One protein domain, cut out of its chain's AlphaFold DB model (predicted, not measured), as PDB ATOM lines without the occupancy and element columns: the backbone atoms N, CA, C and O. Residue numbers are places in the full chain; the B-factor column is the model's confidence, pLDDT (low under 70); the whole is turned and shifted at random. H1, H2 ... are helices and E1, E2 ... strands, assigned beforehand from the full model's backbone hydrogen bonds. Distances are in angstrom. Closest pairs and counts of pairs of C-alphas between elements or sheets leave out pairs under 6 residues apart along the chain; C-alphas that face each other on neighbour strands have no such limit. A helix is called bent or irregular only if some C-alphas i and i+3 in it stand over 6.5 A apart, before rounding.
ATOM      1  N   ALA A  12     278.003 224.439 246.932       95.38
ATOM      2  CA  ALA A  12     277.740 224.458 245.497       95.38
ATOM      3  C   ALA A  12     277.206 225.825 245.060       95.38
ATOM      4  O   ALA A  12     277.627 226.363 244.036       95.38
ATOM      5  N   ALA A  13     276.320 226.418 245.863       96.56
ATOM      6  CA  ALA A  13     275.825 227.766 245.616       96.56
ATOM      7  C   ALA A  13     276.947 228.808 245.719       96.56
ATOM      8  O   ALA A  13     277.048 229.670 244.846       96.56
ATOM      9  N   PHE A  14     277.820 228.687 246.725       97.06
ATOM     10  CA  PHE A  14     279.016 229.519 246.858       97.06
ATOM     11  C   PHE A  14     279.926 229.407 245.631       97.06
ATOM     12  O   PHE A  14     280.240 230.422 245.013       97.06
ATOM     13  N   ALA A  15     280.290 228.185 245.229       96.12
ATOM     14  CA  ALA A  15     281.156 227.958 244.073       96.12
ATOM     15  C   ALA A  15     280.554 228.517 242.774       96.12
ATOM     16  O   ALA A  15     281.254 229.140 241.976       96.12
ATOM     17  N   ARG A  16     279.236 228.364 242.582       96.56
ATOM     18  CA  ARG A  16     278.528 228.974 241.449       96.56
ATOM     19  C   ARG A  16     278.596 230.502 241.498       96.56
ATOM     20  O   ARG A  16     278.806 231.121 240.467       96.56
ATOM     21  N   GLY A  17     278.461 231.106 242.679       96.88
ATOM     22  CA  GLY A  17     278.626 232.551 242.857       96.88
ATOM     23  C   GLY A  17     280.033 233.037 242.504       96.88
ATOM     24  O   GLY A  17     280.167 234.056 241.841       96.88
ATOM     25  N   VAL A  18     281.074 232.290 242.891       96.44
ATOM     26  CA  VAL A  18     282.472 232.598 242.532       96.44
ATOM     27  C   VAL A  18     282.702 232.485 241.023       96.44
ATOM     28  O   VAL A  18     283.403 233.313 240.455       96.44
ATOM     29  N   ALA A  19     282.108 231.481 240.368       94.81
ATOM     30  CA  ALA A  19     282.226 231.293 238.921       94.81
ATOM     31  C   ALA A  19     281.503 232.393 238.130       94.81
ATOM     32  O   ALA A  19     282.033 232.866 237.135       94.81
ATOM     33  N   ASP A  20     280.319 232.806 238.587       95.50
ATOM     34  CA  ASP A  20     279.521 233.862 237.952       95.50
ATOM     35  C   ASP A  20     280.055 235.279 238.278       95.50
ATOM     36  O   ASP A  20     279.521 236.272 237.773       95.50
ATOM     37  N   ALA A  21     281.064 235.409 239.151       94.19
ATOM     38  CA  ALA A  21     281.670 236.699 239.460       94.19
ATOM     39  C   ALA A  21     282.332 237.306 238.208       94.19
ATOM     40  O   ALA A  21     282.796 236.583 237.332       94.19
ATOM     41  N   GLY A  22     282.317 238.637 238.102       86.56
ATOM     42  CA  GLY A  22     282.906 239.436 237.010       86.56
ATOM     43  C   GLY A  22     282.424 239.180 235.575       86.56
ATOM     44  O   GLY A  22     282.809 239.927 234.680       86.56
ATOM     45  N   GLU A  23     281.491 238.251 235.354       90.19
ATOM     46  CA  GLU A  23     280.725 238.151 234.100       90.19
ATOM     47  C   GLU A  23     279.881 239.414 233.836       90.19
ATOM     48  O   GLU A  23     279.606 239.789 232.696       90.19
ATOM     49  N   LEU A  24     279.456 240.088 234.908       91.75
ATOM     50  CA  LEU A  24     278.713 241.346 234.896       91.75
ATOM     51  C   LEU A  24     279.295 242.302 235.940       91.75
ATOM     52  O   LEU A  24     279.954 241.882 236.893       91.75
ATOM     53  N   ALA A  25     278.956 243.590 235.831       93.19
ATOM     54  CA  ALA A  25     279.197 244.533 236.919       93.19
ATOM     55  C   ALA A  25     278.544 244.020 238.218       93.19
ATOM     56  O   ALA A  25     277.380 243.607 238.205       93.19
ATOM     57  N   LEU A  26     279.264 244.085 239.345       93.94
ATOM     58  CA  LEU A  26     278.833 243.482 240.614       93.94
ATOM     59  C   LEU A  26     277.419 243.917 241.035       93.94
ATOM     60  O   LEU A  26     276.617 243.095 241.471       93.94
ATOM     61  N   SER A  27     277.071 245.192 240.845       94.50
ATOM     62  CA  SER A  27     275.730 245.712 241.147       94.50
ATOM     63  C   SER A  27     274.621 245.026 240.337       94.50
ATOM     64  O   SER A  27     273.561 244.717 240.885       94.50
ATOM     65  N   GLN A  28     274.868 244.734 239.057       94.69
ATOM     66  CA  GLN A  28     273.935 243.994 238.207       94.69
ATOM     67  C   GLN A  28     273.845 242.524 238.632       94.69
ATOM     68  O   GLN A  28     272.740 241.989 238.747       94.69
ATOM     69  N   ALA A  29     274.984 241.888 238.919       95.44
ATOM     70  CA  ALA A  29     275.031 240.501 239.379       95.44
ATOM     71  C   ALA A  29     274.241 240.309 240.686       95.44
ATOM     72  O   ALA A  29     273.417 239.395 240.781       95.44
ATOM     73  N   LEU A  30     274.416 241.213 241.658       95.19
ATOM     74  CA  LEU A  30     273.697 241.200 242.937       95.19
ATOM     75  C   LEU A  30     272.188 241.400 242.759       95.19
ATOM     76  O   LEU A  30     271.397 240.675 243.366       95.19
ATOM     77  N   PHE A  31     271.767 242.329 241.897       92.94
ATOM     78  CA  PHE A  31     270.344 242.519 241.598       92.94
ATOM     79  C   PHE A  31     269.724 241.268 240.948       92.94
ATOM     80  O   PHE A  31     268.606 240.864 241.282       92.94
ATOM     81  N   GLY A  32     270.480 240.597 240.074       95.44
ATOM     82  CA  GLY A  32     270.066 239.371 239.393       95.44
ATOM     83  C   GLY A  32     269.794 238.181 240.321       95.44
ATOM     84  O   GLY A  32     269.041 237.281 239.949       95.44
ATOM     85  N   VAL A  33     270.329 238.176 241.546       96.88
ATOM     86  CA  VAL A  33     270.104 237.098 242.526       96.88
ATOM     87  C   VAL A  33     268.619 236.942 242.836       96.88
ATOM     88  O   VAL A  33     268.085 235.832 242.795       96.88
ATOM     89  N   ARG A  34     267.915 238.052 243.093       94.12
ATOM     90  CA  ARG A  34     266.482 238.011 243.409       94.12
ATOM     91  C   ARG A  34     265.677 237.464 242.236       94.12
ATOM     92  O   ARG A  34     264.771 236.662 242.460       94.12
ATOM     93  N   ALA A  35     266.024 237.862 241.011       95.06
ATOM     94  CA  ALA A  35     265.390 237.349 239.803       95.06
ATOM     95  C   ALA A  35     265.569 235.828 239.688       95.06
ATOM     96  O   ALA A  35     264.583 235.128 239.487       95.06
ATOM     97  N   ARG A  36     266.782 235.305 239.921       96.31
ATOM     98  CA  ARG A  36     267.061 233.855 239.917       96.31
ATOM     99  C   ARG A  36     266.241 233.088 240.954       96.31
ATOM    100  O   ARG A  36     265.786 231.988 240.662       96.31
ATOM    101  N   VAL A  37     266.014 233.665 242.135       96.75
ATOM    102  CA  VAL A  37     265.147 233.049 243.153       96.75
ATOM    103  C   VAL A  37     263.684 233.034 242.707       96.75
ATOM    104  O   VAL A  37     263.026 232.004 242.801       96.75
ATOM    105  N   VAL A  38     263.169 234.153 242.185       96.38
ATOM    106  CA  VAL A  38     261.772 234.248 241.714       96.38
ATOM    107  C   VAL A  38     261.494 233.281 240.565       96.38
ATOM    108  O   VAL A  38     260.423 232.686 240.515       96.38
ATOM    109  N   THR A  39     262.447 233.116 239.647       96.88
ATOM    110  CA  THR A  39     262.295 232.233 238.484       96.88
ATOM    111  C   THR A  39     262.593 230.763 238.787       96.88
ATOM    112  O   THR A  39     262.473 229.932 237.892       96.88
ATOM    113  N   GLY A  40     262.989 230.422 240.019       95.81
ATOM    114  CA  GLY A  40     263.352 229.056 240.413       95.81
ATOM    115  C   GLY A  40     264.738 228.596 239.941       95.81
ATOM    116  O   GLY A  40     265.094 227.437 240.125       95.81
ATOM    117  N   ALA A  41     265.550 229.487 239.363       95.88
ATOM    118  CA  ALA A  41     266.922 229.199 238.930       95.88
ATOM    119  C   ALA A  41     267.946 229.148 240.087       95.88
ATOM    120  O   ALA A  41     269.113 228.788 239.876       95.88
ATOM    121  N   LEU A  42     267.531 229.545 241.294       96.94
ATOM    122  CA  LEU A  42     268.286 229.469 242.543       96.94
ATOM    123  C   LEU A  42     267.319 229.225 243.712       96.94
ATOM    124  O   LEU A  42     266.315 229.924 243.829       96.94
ATOM    125  N   ALA A  43     267.617 228.261 244.584       96.25
ATOM    126  CA  ALA A  43     266.818 228.033 245.789       96.25
ATOM    127  C   ALA A  43     266.940 229.229 246.761       96.25
ATOM    128  O   ALA A  43     268.045 229.766 246.907       96.25
ATOM    129  N   PRO A  44     265.860 229.656 247.447       95.38
ATOM    130  CA  PRO A  44     265.918 230.759 248.410       95.38
ATOM    131  C   PRO A  44     266.992 230.574 249.492       95.38
ATOM    132  O   PRO A  44     267.701 231.519 249.831       95.38
ATOM    133  N   GLU A  45     267.165 229.350 249.985       94.56
ATOM    134  CA  GLU A  45     268.112 228.993 251.047       94.56
ATOM    135  C   GLU A  45     269.570 229.051 250.559       94.56
ATOM    136  O   GLU A  45     270.486 229.318 251.335       94.56
ATOM    137  N   ALA A  46     269.784 228.867 249.255       96.00
ATOM    138  CA  ALA A  46     271.089 228.945 248.604       96.00
ATOM    139  C   ALA A  46     271.512 230.390 248.279       96.00
ATOM    140  O   ALA A  46     272.682 230.643 247.981       96.00
ATOM    141  N   ALA A  47     270.583 231.354 248.334       96.38
ATOM    142  CA  ALA A  47     270.830 232.726 247.896       96.38
ATOM    143  C   ALA A  47     271.960 233.411 248.676       96.38
ATOM    144  O   ALA A  47     272.796 234.081 248.073       96.38
ATOM    145  N   ALA A  48     272.029 233.206 249.994       96.12
ATOM    146  CA  ALA A  48     273.074 233.798 250.830       96.12
ATOM    147  C   ALA A  48     274.473 233.274 250.466       96.12
ATOM    148  O   ALA A  48     275.410 234.059 250.316       96.12
ATOM    149  N   ALA A  49     274.606 231.961 250.263       96.38
ATOM    150  CA  ALA A  49     275.865 231.342 249.860       96.38
ATOM    151  C   ALA A  49     276.289 231.793 248.455       96.38
ATOM    152  O   ALA A  49     277.448 232.146 248.247       96.38
ATOM    153  N   TYR A  50     275.341 231.875 247.518       97.56
ATOM    154  CA  TYR A  50     275.584 232.385 246.170       97.56
ATOM    155  C   TYR A  50     276.028 233.857 246.160       97.56
ATOM    156  O   TYR A  50     276.997 234.201 245.488       97.56
ATOM    157  N   VAL A  51     275.377 234.726 246.942       97.50
ATOM    158  CA  VAL A  51     275.790 236.135 247.105       97.50
ATOM    159  C   VAL A  51     277.180 236.235 247.722       97.50
ATOM    160  O   VAL A  51     277.996 237.020 247.249       97.50
ATOM    161  N   SER A  52     277.474 235.431 248.747       97.19
ATOM    162  CA  SER A  52     278.811 235.386 249.345       97.19
ATOM    163  C   SER A  52     279.871 234.990 248.315       97.19
ATOM    164  O   SER A  52     280.917 235.634 248.254       97.19
ATOM    165  N   GLY A  53     279.574 234.003 247.465       96.94
ATOM    166  CA  GLY A  53     280.431 233.611 246.349       96.94
ATOM    167  C   GLY A  53     280.648 234.738 245.340       96.94
ATOM    168  O   GLY A  53     281.786 234.986 244.963       96.94
ATOM    169  N   LEU A  54     279.592 235.463 244.956       97.25
ATOM    170  CA  LEU A  54     279.694 236.613 244.047       97.25
ATOM    171  C   LEU A  54     280.581 237.730 244.610       97.25
ATOM    172  O   LEU A  54     281.410 238.272 243.886       97.25
ATOM    173  N   LEU A  55     280.395 238.085 245.885       96.94
ATOM    174  CA  LEU A  55     281.140 239.169 246.530       96.94
ATOM    175  C   LEU A  55     282.628 238.834 246.642       96.94
ATOM    176  O   LEU A  55     283.464 239.625 246.219       96.94
ATOM    177  N   ILE A  56     282.944 237.649 247.173       96.31
ATOM    178  CA  ILE A  56     284.333 237.204 247.322       96.31
ATOM    179  C   ILE A  56     284.946 236.990 245.936       96.31
ATOM    180  O   ILE A  56     286.028 237.491 245.663       96.31
ATOM    181  N   GLY A  57     284.252 236.316 245.019       95.44
ATOM    182  CA  GLY A  57     284.738 236.104 243.655       95.44
ATOM    183  C   GLY A  57     285.082 237.411 242.935       95.44
ATOM    184  O   GLY A  57     286.128 237.484 242.297       95.44
ATOM    185  N   ALA A  58     284.257 238.454 243.081       94.75
ATOM    186  CA  ALA A  58     284.523 239.761 242.480       94.75
ATOM    187  C   ALA A  58     285.803 240.403 243.040       94.75
ATOM    188  O   ALA A  58     286.630 240.870 242.264       94.75
ATOM    189  N   GLU A  59     286.015 240.341 244.360       93.25
ATOM    190  CA  GLU A  59     287.257 240.812 244.990       93.25
ATOM    191  C   GLU A  59     288.490 240.106 244.406       93.25
ATOM    192  O   GLU A  59     289.484 240.745 244.071       93.25
ATOM    193  N   TRP A  60     288.426 238.785 244.231       91.00
ATOM    194  CA  TRP A  60     289.539 238.014 243.674       91.00
ATOM    195  C   TRP A  60     289.797 238.293 242.189       91.00
ATOM    196  O   TRP A  60     290.947 238.242 241.752       91.00
ATOM    197  N   GLN A  61     288.761 238.602 241.409       86.75
ATOM    198  CA  GLN A  61     288.926 238.981 240.006       86.75
ATOM    199  C   GLN A  61     289.566 240.355 239.842       86.75
ATOM    200  O   GLN A  61     290.391 240.526 238.947       86.75
ATOM    201  N   ASP A  62     289.280 241.291 240.746       84.12
ATOM    202  CA  ASP A  62     289.941 242.598 240.768       84.12
ATOM    203  C   ASP A  62     291.441 242.490 241.115       84.12
ATOM    204  O   ASP A  62     292.230 243.358 240.738       84.12
ATOM    205  N   LEU A  63     291.863 241.410 241.788       77.44
ATOM    206  CA  LEU A  63     293.271 241.125 242.106       77.44
ATOM    207  C   LEU A  63     294.039 240.449 240.954       77.44
ATOM    208  O   LEU A  63     295.266 240.552 240.889       77.44
ATOM    209  N   ALA A  64     293.338 239.782 240.032       66.44
ATOM    210  CA  ALA A  64     293.923 239.039 238.912       66.44
ATOM    211  C   ALA A  64     294.756 239.855 237.885       66.44
ATOM    212  O   ALA A  64     295.640 239.252 237.271       66.44
ATOM    213  N   PRO A  65     294.566 241.178 237.665       58.44
ATOM    214  CA  PRO A  65     295.378 241.942 236.711       58.44
ATOM    215  C   PRO A  65     296.776 242.326 237.230       58.44
ATOM    216  O   PRO A  65     297.573 242.885 236.473       58.44
ATOM    217  N   LEU A  73     299.746 232.771 248.018       89.06
ATOM    218  CA  LEU A  73     299.063 233.833 248.752       89.06
ATOM    219  C   LEU A  73     298.882 233.417 250.214       89.06
ATOM    220  O   LEU A  73     298.685 232.239 250.509       89.06
ATOM    221  N   ARG A  74     298.946 234.373 251.140       93.25
ATOM    222  CA  ARG A  74     298.693 234.134 252.567       93.25
ATOM    223  C   ARG A  74     297.380 234.780 252.955       93.25
ATOM    224  O   ARG A  74     297.218 235.987 252.803       93.25
ATOM    225  N   ILE A  75     296.460 233.975 253.461       95.00
ATOM    226  CA  ILE A  75     295.151 234.406 253.939       95.00
ATOM    227  C   ILE A  75     295.226 234.484 255.460       95.00
ATOM    228  O   ILE A  75     295.571 233.509 256.124       95.00
ATOM    229  N   ILE A  76     294.895 235.649 256.007       96.06
ATOM    230  CA  ILE A  76     294.905 235.914 257.446       96.06
ATOM    231  C   ILE A  76     293.553 236.522 257.788       96.06
ATOM    232  O   ILE A  76     293.191 237.564 257.247       96.06
ATOM    233  N   GLY A  77     292.791 235.879 258.666       93.19
ATOM    234  CA  GLY A  77     291.459 236.354 259.011       93.19
ATOM    235  C   GLY A  77     290.720 235.411 259.944       93.19
ATOM    236  O   GLY A  77     291.261 234.402 260.395       93.19
ATOM    237  N   GLU A  78     289.466 235.754 260.230       93.56
ATOM    238  CA  GLU A  78     288.567 234.881 260.982       93.56
ATOM    239  C   GLU A  78     288.461 233.507 260.278       93.56
ATOM    240  O   GLU A  78     288.360 233.467 259.047       93.56
ATOM    241  N   PRO A  79     288.517 232.377 261.013       91.81
ATOM    242  CA  PRO A  79     288.619 231.048 260.412       91.81
ATOM    243  C   PRO A  79     287.554 230.693 259.367       91.81
ATOM    244  O   PRO A  79     287.886 230.050 258.369       91.81
ATOM    245  N   ALA A  80     286.282 231.042 259.572       91.19
ATOM    246  CA  ALA A  80     285.232 230.757 258.598       91.19
ATOM    247  C   ALA A  80     285.393 231.594 257.326       91.19
ATOM    248  O   ALA A  80     285.333 231.035 256.229       91.19
ATOM    249  N   LEU A  81     285.677 232.891 257.453       93.06
ATOM    250  CA  LEU A  81     285.921 233.751 256.295       93.06
ATOM    251  C   LEU A  81     287.196 233.341 255.542       93.06
ATOM    252  O   LEU A  81     287.178 233.209 254.320       93.06
ATOM    253  N   ALA A  82     288.281 233.035 256.257       95.25
ATOM    254  CA  ALA A  82     289.533 232.579 255.659       95.25
ATOM    255  C   ALA A  82     289.346 231.298 254.825       95.25
ATOM    256  O   ALA A  82     289.914 231.174 253.739       95.25
ATOM    257  N   ARG A  83     288.489 230.369 255.278       93.81
ATOM    258  CA  ARG A  83     288.118 229.175 254.497       93.81
ATOM    259  C   ARG A  83     287.370 229.518 253.208       93.81
ATOM    260  O   ARG A  83     287.601 228.853 252.202       93.81
ATOM    261  N   LEU A  84     286.499 230.530 253.208       95.19
ATOM    262  CA  LEU A  84     285.803 230.969 251.991       95.19
ATOM    263  C   LEU A  84     286.781 231.561 250.968       95.19
ATOM    264  O   LEU A  84     286.721 231.199 249.794       95.19
ATOM    265  N   HIS A  85     287.734 232.382 251.414       95.44
ATOM    266  CA  HIS A  85     288.792 232.901 250.540       95.44
ATOM    267  C   HIS A  85     289.704 231.781 250.019       95.44
ATOM    268  O   HIS A  85     290.039 231.780 248.839       95.44
ATOM    269  N   ALA A  86     290.047 230.785 250.843       94.06
ATOM    270  CA  ALA A  86     290.834 229.633 250.401       94.06
ATOM    271  C   ALA A  86     290.095 228.790 249.345       94.06
ATOM    272  O   ALA A  86     290.701 228.344 248.374       94.06
ATOM    273  N   ARG A  87     288.773 228.609 249.497       94.19
ATOM    274  CA  ARG A  87     287.923 227.959 248.482       94.19
ATOM    275  C   ARG A  87     287.904 228.749 247.176       94.19
ATOM    276  O   ARG A  87     288.047 228.148 246.117       94.19
ATOM    277  N   CYS A  88     287.766 230.073 247.254       94.06
ATOM    278  CA  CYS A  88     287.813 230.950 246.085       94.06
ATOM    279  C   CYS A  88     289.171 230.859 245.366       94.06
ATOM    280  O   CYS A  88     289.211 230.607 244.166       94.06
ATOM    281  N   ALA A  89     290.281 230.946 246.107       92.00
ATOM    282  CA  ALA A  89     291.631 230.795 245.562       92.00
ATOM    283  C   ALA A  89     291.814 229.451 244.839       92.00
ATOM    284  O   ALA A  89     292.265 229.420 243.696       92.00
ATOM    285  N   ALA A  90     291.388 228.350 245.470       92.06
ATOM    286  CA  ALA A  90     291.450 227.017 244.878       92.06
ATOM    287  C   ALA A  90     290.616 226.916 243.590       92.06
ATOM    288  O   ALA A  90     291.073 226.331 242.609       92.06
ATOM    289  N   GLN A  91     289.420 227.513 243.568       92.31
ATOM    290  CA  GLN A  91     288.561 227.547 242.385       92.31
ATOM    291  C   GLN A  91     289.180 228.346 241.225       92.31
ATOM    292  O   GLN A  91     288.983 227.987 240.068       92.31
ATOM    293  N   LEU A  92     289.956 229.386 241.532       87.62
ATOM    294  CA  LEU A  92     290.686 230.201 240.555       87.62
ATOM    295  C   LEU A  92     292.068 229.629 240.186       87.62
ATOM    296  O   LEU A  92     292.798 230.239 239.409       87.62
ATOM    297  N   GLY A  93     292.449 228.467 240.730       89.00
ATOM    298  CA  GLY A  93     293.744 227.831 240.467       89.00
ATOM    299  C   GLY A  93     294.937 228.524 241.136       89.00
ATOM    300  O   GLY A  93     296.079 228.321 240.722       89.00
ATOM    301  N   LEU A  94     294.694 229.337 242.166       87.50
ATOM    302  CA  LEU A  94     295.719 230.062 242.909       87.50
ATOM    303  C   LEU A  94     296.126 229.286 244.165       87.50
ATOM    304  O   LEU A  94     295.285 228.826 244.940       87.50
ATOM    305  N   ALA A  95     297.435 229.176 244.397       88.94
ATOM    306  CA  ALA A  95     297.961 228.627 245.640       88.94
ATOM    307  C   ALA A  95     297.731 229.622 246.786       88.94
ATOM    308  O   ALA A  95     298.149 230.780 246.700       88.94
ATOM    309  N   ALA A  96     297.083 229.164 247.858       90.94
ATOM    310  CA  ALA A  96     296.853 229.956 249.055       90.94
ATOM    311  C   ALA A  96     297.086 229.137 250.332       90.94
ATOM    312  O   ALA A  96     296.726 227.964 250.417       90.94
ATOM    313  N   GLU A  97     297.656 229.789 251.339       94.38
ATOM    314  CA  GLU A  97     297.921 229.260 252.673       94.38
ATOM    315  C   GLU A  97     297.114 230.076 253.689       94.38
ATOM    316  O   GLU A  97     297.242 231.299 253.747       94.38
ATOM    317  N   VAL A  98     296.279 229.412 254.492       95.50
ATOM    318  CA  VAL A  98     295.581 230.061 255.609       95.50
ATOM    319  C   VAL A  98     296.493 230.040 256.827       95.50
ATOM    320  O   VAL A  98     296.874 228.969 257.298       95.50
ATOM    321  N   LEU A  99     296.815 231.218 257.349       96.19
ATOM    322  CA  LEU A  99     297.586 231.364 258.575       96.19
ATOM    323  C   LEU A  99     296.658 231.508 259.777       96.19
ATOM    324  O   LEU A  99     295.604 232.140 259.698       96.19
ATOM    325  N   ASP A 100     297.088 230.965 260.915       94.94
ATOM    326  CA  ASP A 100     296.390 231.177 262.176       94.94
ATOM    327  C   ASP A 100     296.463 232.657 262.585       94.94
ATOM    328  O   ASP A 100     297.542 233.214 262.815       94.94
ATOM    329  N   VAL A 101     295.299 233.304 262.665       94.81
ATOM    330  CA  VAL A 101     295.197 234.746 262.926       94.81
ATOM    331  C   VAL A 101     295.782 235.127 264.286       94.81
ATOM    332  O   VAL A 101     296.408 236.180 264.414       94.81
ATOM    333  N   GLN A 102     295.641 234.265 265.296       95.31
ATOM    334  CA  GLN A 102     296.165 234.533 266.631       95.31
ATOM    335  C   GLN A 102     297.696 234.451 266.648       95.31
ATOM    336  O   GLN A 102     298.348 235.335 267.207       95.31
ATOM    337  N   ALA A 103     298.279 233.443 266.001       95.81
ATOM    338  CA  ALA A 103     299.720 233.284 265.871       95.81
ATOM    339  C   ALA A 103     300.350 234.444 265.090       95.81
ATOM    340  O   ALA A 103     301.370 234.985 265.526       95.81
ATOM    341  N   VAL A 104     299.723 234.877 263.986       96.88
ATOM    342  CA  VAL A 104     300.163 236.062 263.230       96.88
ATOM    343  C   VAL A 104     300.139 237.302 264.121       96.88
ATOM    344  O   VAL A 104     301.142 238.011 264.203       96.88
ATOM    345  N   GLN A 105     299.036 237.540 264.835       96.00
ATOM    346  CA  GLN A 105     298.895 238.680 265.742       96.00
ATOM    347  C   GLN A 105     299.986 238.670 266.826       96.00
ATOM    348  O   GLN A 105     300.649 239.678 267.061       96.00
ATOM    349  N   GLN A 106     300.232 237.524 267.467       97.06
ATOM    350  CA  GLN A 106     301.279 237.372 268.484       97.06
ATOM    351  C   GLN A 106     302.694 237.573 267.926       97.06
ATOM    352  O   GLN A 106     303.557 238.125 268.608       97.06
ATOM    353  N   ALA A 107     302.965 237.093 266.710       96.69
ATOM    354  CA  ALA A 107     304.244 237.311 266.042       96.69
ATOM    355  C   ALA A 107     304.455 238.798 265.723       96.69
ATOM    356  O   ALA A 107     305.530 239.326 266.002       96.69
ATOM    357  N   ALA A 108     303.420 239.483 265.233       95.25
ATOM    358  CA  ALA A 108     303.465 240.913 264.946       95.25
ATOM    359  C   ALA A 108     303.762 241.746 266.207       95.25
ATOM    360  O   ALA A 108     304.639 242.608 266.176       95.25
ATOM    361  N   TRP A 109     303.105 241.449 267.337       96.81
ATOM    362  CA  TRP A 109     303.379 242.139 268.605       96.81
ATOM    363  C   TRP A 109     304.806 241.921 269.109       96.81
ATOM    364  O   TRP A 109     305.443 242.877 269.546       96.81
ATOM    365  N   ARG A 110     305.326 240.689 269.032       96.44
ATOM    366  CA  ARG A 110     306.718 240.395 269.410       96.44
ATOM    367  C   ARG A 110     307.708 241.181 268.556       96.44
ATOM    368  O   ARG A 110     308.557 241.871 269.111       96.44
ATOM    369  N   ALA A 111     307.533 241.155 267.235       95.69
ATOM    370  CA  ALA A 111     308.393 241.887 266.310       95.69
ATOM    371  C   ALA A 111     308.381 243.402 266.579       95.69
ATOM    372  O   ALA A 111     309.429 244.045 266.549       95.69
ATOM    373  N   LEU A 112     307.213 243.977 266.891       95.38
ATOM    374  CA  LEU A 112     307.096 245.397 267.227       95.38
ATOM    375  C   LEU A 112     307.847 245.754 268.520       95.38
ATOM    376  O   LEU A 112     308.534 246.774 268.567       95.38
ATOM    377  N   LEU A 113     307.738 244.925 269.563       94.75
ATOM    378  CA  LEU A 113     308.431 245.145 270.837       94.75
ATOM    379  C   LEU A 113     309.952 245.030 270.687       94.75
ATOM    380  O   LEU A 113     310.680 245.864 271.214       94.75
ATOM    381  N   GLU A 114     310.432 244.045 269.927       92.81
ATOM    382  CA  GLU A 114     311.861 243.867 269.642       92.81
ATOM    383  C   GLU A 114     312.449 245.072 268.888       92.81
ATOM    384  O   GLU A 114     313.561 245.507 269.185       92.81
ATOM    385  N   GLN A 115     311.681 245.673 267.971       84.31
ATOM    386  CA  GLN A 115     312.073 246.897 267.262       84.31
ATOM    387  C   GLN A 115     312.004 248.155 268.145       84.31
ATOM    388  O   GLN A 115     312.800 249.075 267.966       84.31
ATOM    389  N   GLY A 116     311.075 248.203 269.105       62.78
ATOM    390  CA  GLY A 116     310.917 249.310 270.056       62.78
ATOM    391  C   GLY A 116     311.969 249.352 271.170       62.78
ATOM    392  O   GLY A 116     312.176 250.408 271.757       62.78
ATOM    393  N   VAL A 117     312.659 248.240 271.439       56.22
ATOM    394  CA  VAL A 117     313.768 248.155 272.413       56.22
ATOM    395  C   VAL A 117     315.103 248.644 271.823       56.22
ATOM    396  O   VAL A 117     316.043 248.909 272.567       56.22
ATOM    397  N   GLN A 118     315.200 248.810 270.498       52.12
ATOM    398  CA  GLN A 118     316.413 249.299 269.822       52.12
ATOM    399  C   GLN A 118     316.425 250.816 269.541       52.12
ATOM    400  O   GLN A 118     317.213 251.270 268.709       52.12
TER     401      GLN A 118
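Overview. This is residues 12 to 65 and 73 to 118 of the 119 residues of the protein "2-dehydro-3-deoxygalactonokinase" of Betaproteobacteria bacterium (UniProt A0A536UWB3). What shape does the model show? A helical hairpin, H2 and H3, with H1 side by side with H3, makes one end of a long rod; the far half of H3 crosses H4, which packs on a small two-strand sheet, E1 and E2, and from there the free residues 106 to 118, mostly H5, stick out as an arm. What is it made of? The printed part has 100 residues, mostly helix, with five named helices and two named strands in the order H1 H2 H3 E1 H4 E2 H5; the sheet, E1 beside E2, is parallel. How is it spread out? It is loose, with a radius of gyration of the C-alphas of 17.6 A, and spans 64 by 30 by 22 A.

Arrangement. What does the first helix meet? H1, residues 12 to 19, touches the hub H3, residues 44 to 63, at a shallow tilt of 29 degrees, the same way; the closest C-alphas, of Gly 17 and Gly 53, are 4.1 A apart. H2, residues 26 to 38, forms a helical hairpin with H3, opposite ways at 18 degrees, closest at the C-alphas of Val 37 and Pro 44, 5.8 A. What follows the cut? E1, residues 73 to 76, H4, residues 79 to 91, and E2, residues 96 to 99, form a strand-helix-strand unit, two parallel neighbour strands with a helix between, with a right-handed crossover; N 75 and O 97 are within hydrogen-bond range at 2.8 A. H4 touches H3, with residues 84 to 89 alone, at a steep tilt of 68 degrees, only just short of about perpendicular; the closest C-alphas, of Gly 57 and Cys 88, are 6.5 A apart. Where is the last helix, and how are the helix backbones? H5, residues 101 to 116, touches no helix. Each O i to N i+4 pair is within hydrogen-bond range in H1, H4 and H5, against 7 of 9 in H2 and 14 of 16 in H3.

Along the chain. Where does the printed part begin and end? C-alpha 12, in H1, is at (277.740, 224.458, 245.497); C-alpha 116, where H5 ends, is at (310.917, 249.310, 270.056). How long are the elements? H1 measures 10.5 A, H2 19.4 A, H3 29.9 A, E1 9.9 A, H4 18.4 A, E2 9.7 A and H5 22.6 A. H3 is only just irregular: C-alphas 45 and 48 are 6.9 A apart.

Size, cuts and confidence. How large is it? The two C-alphas farthest apart, of Thr 39 and Gln 118, are 64.8 A apart. Where is the cut? Residues 66 to 72 are not printed, and C-alphas 65 and 73 are 15.0 A apart across it; of the links that are printed whole, none is long. Where is confidence low? Residues 64 to 65 and 116 to 118 are under 70; the mean pLDDT of the printed part is 92.4.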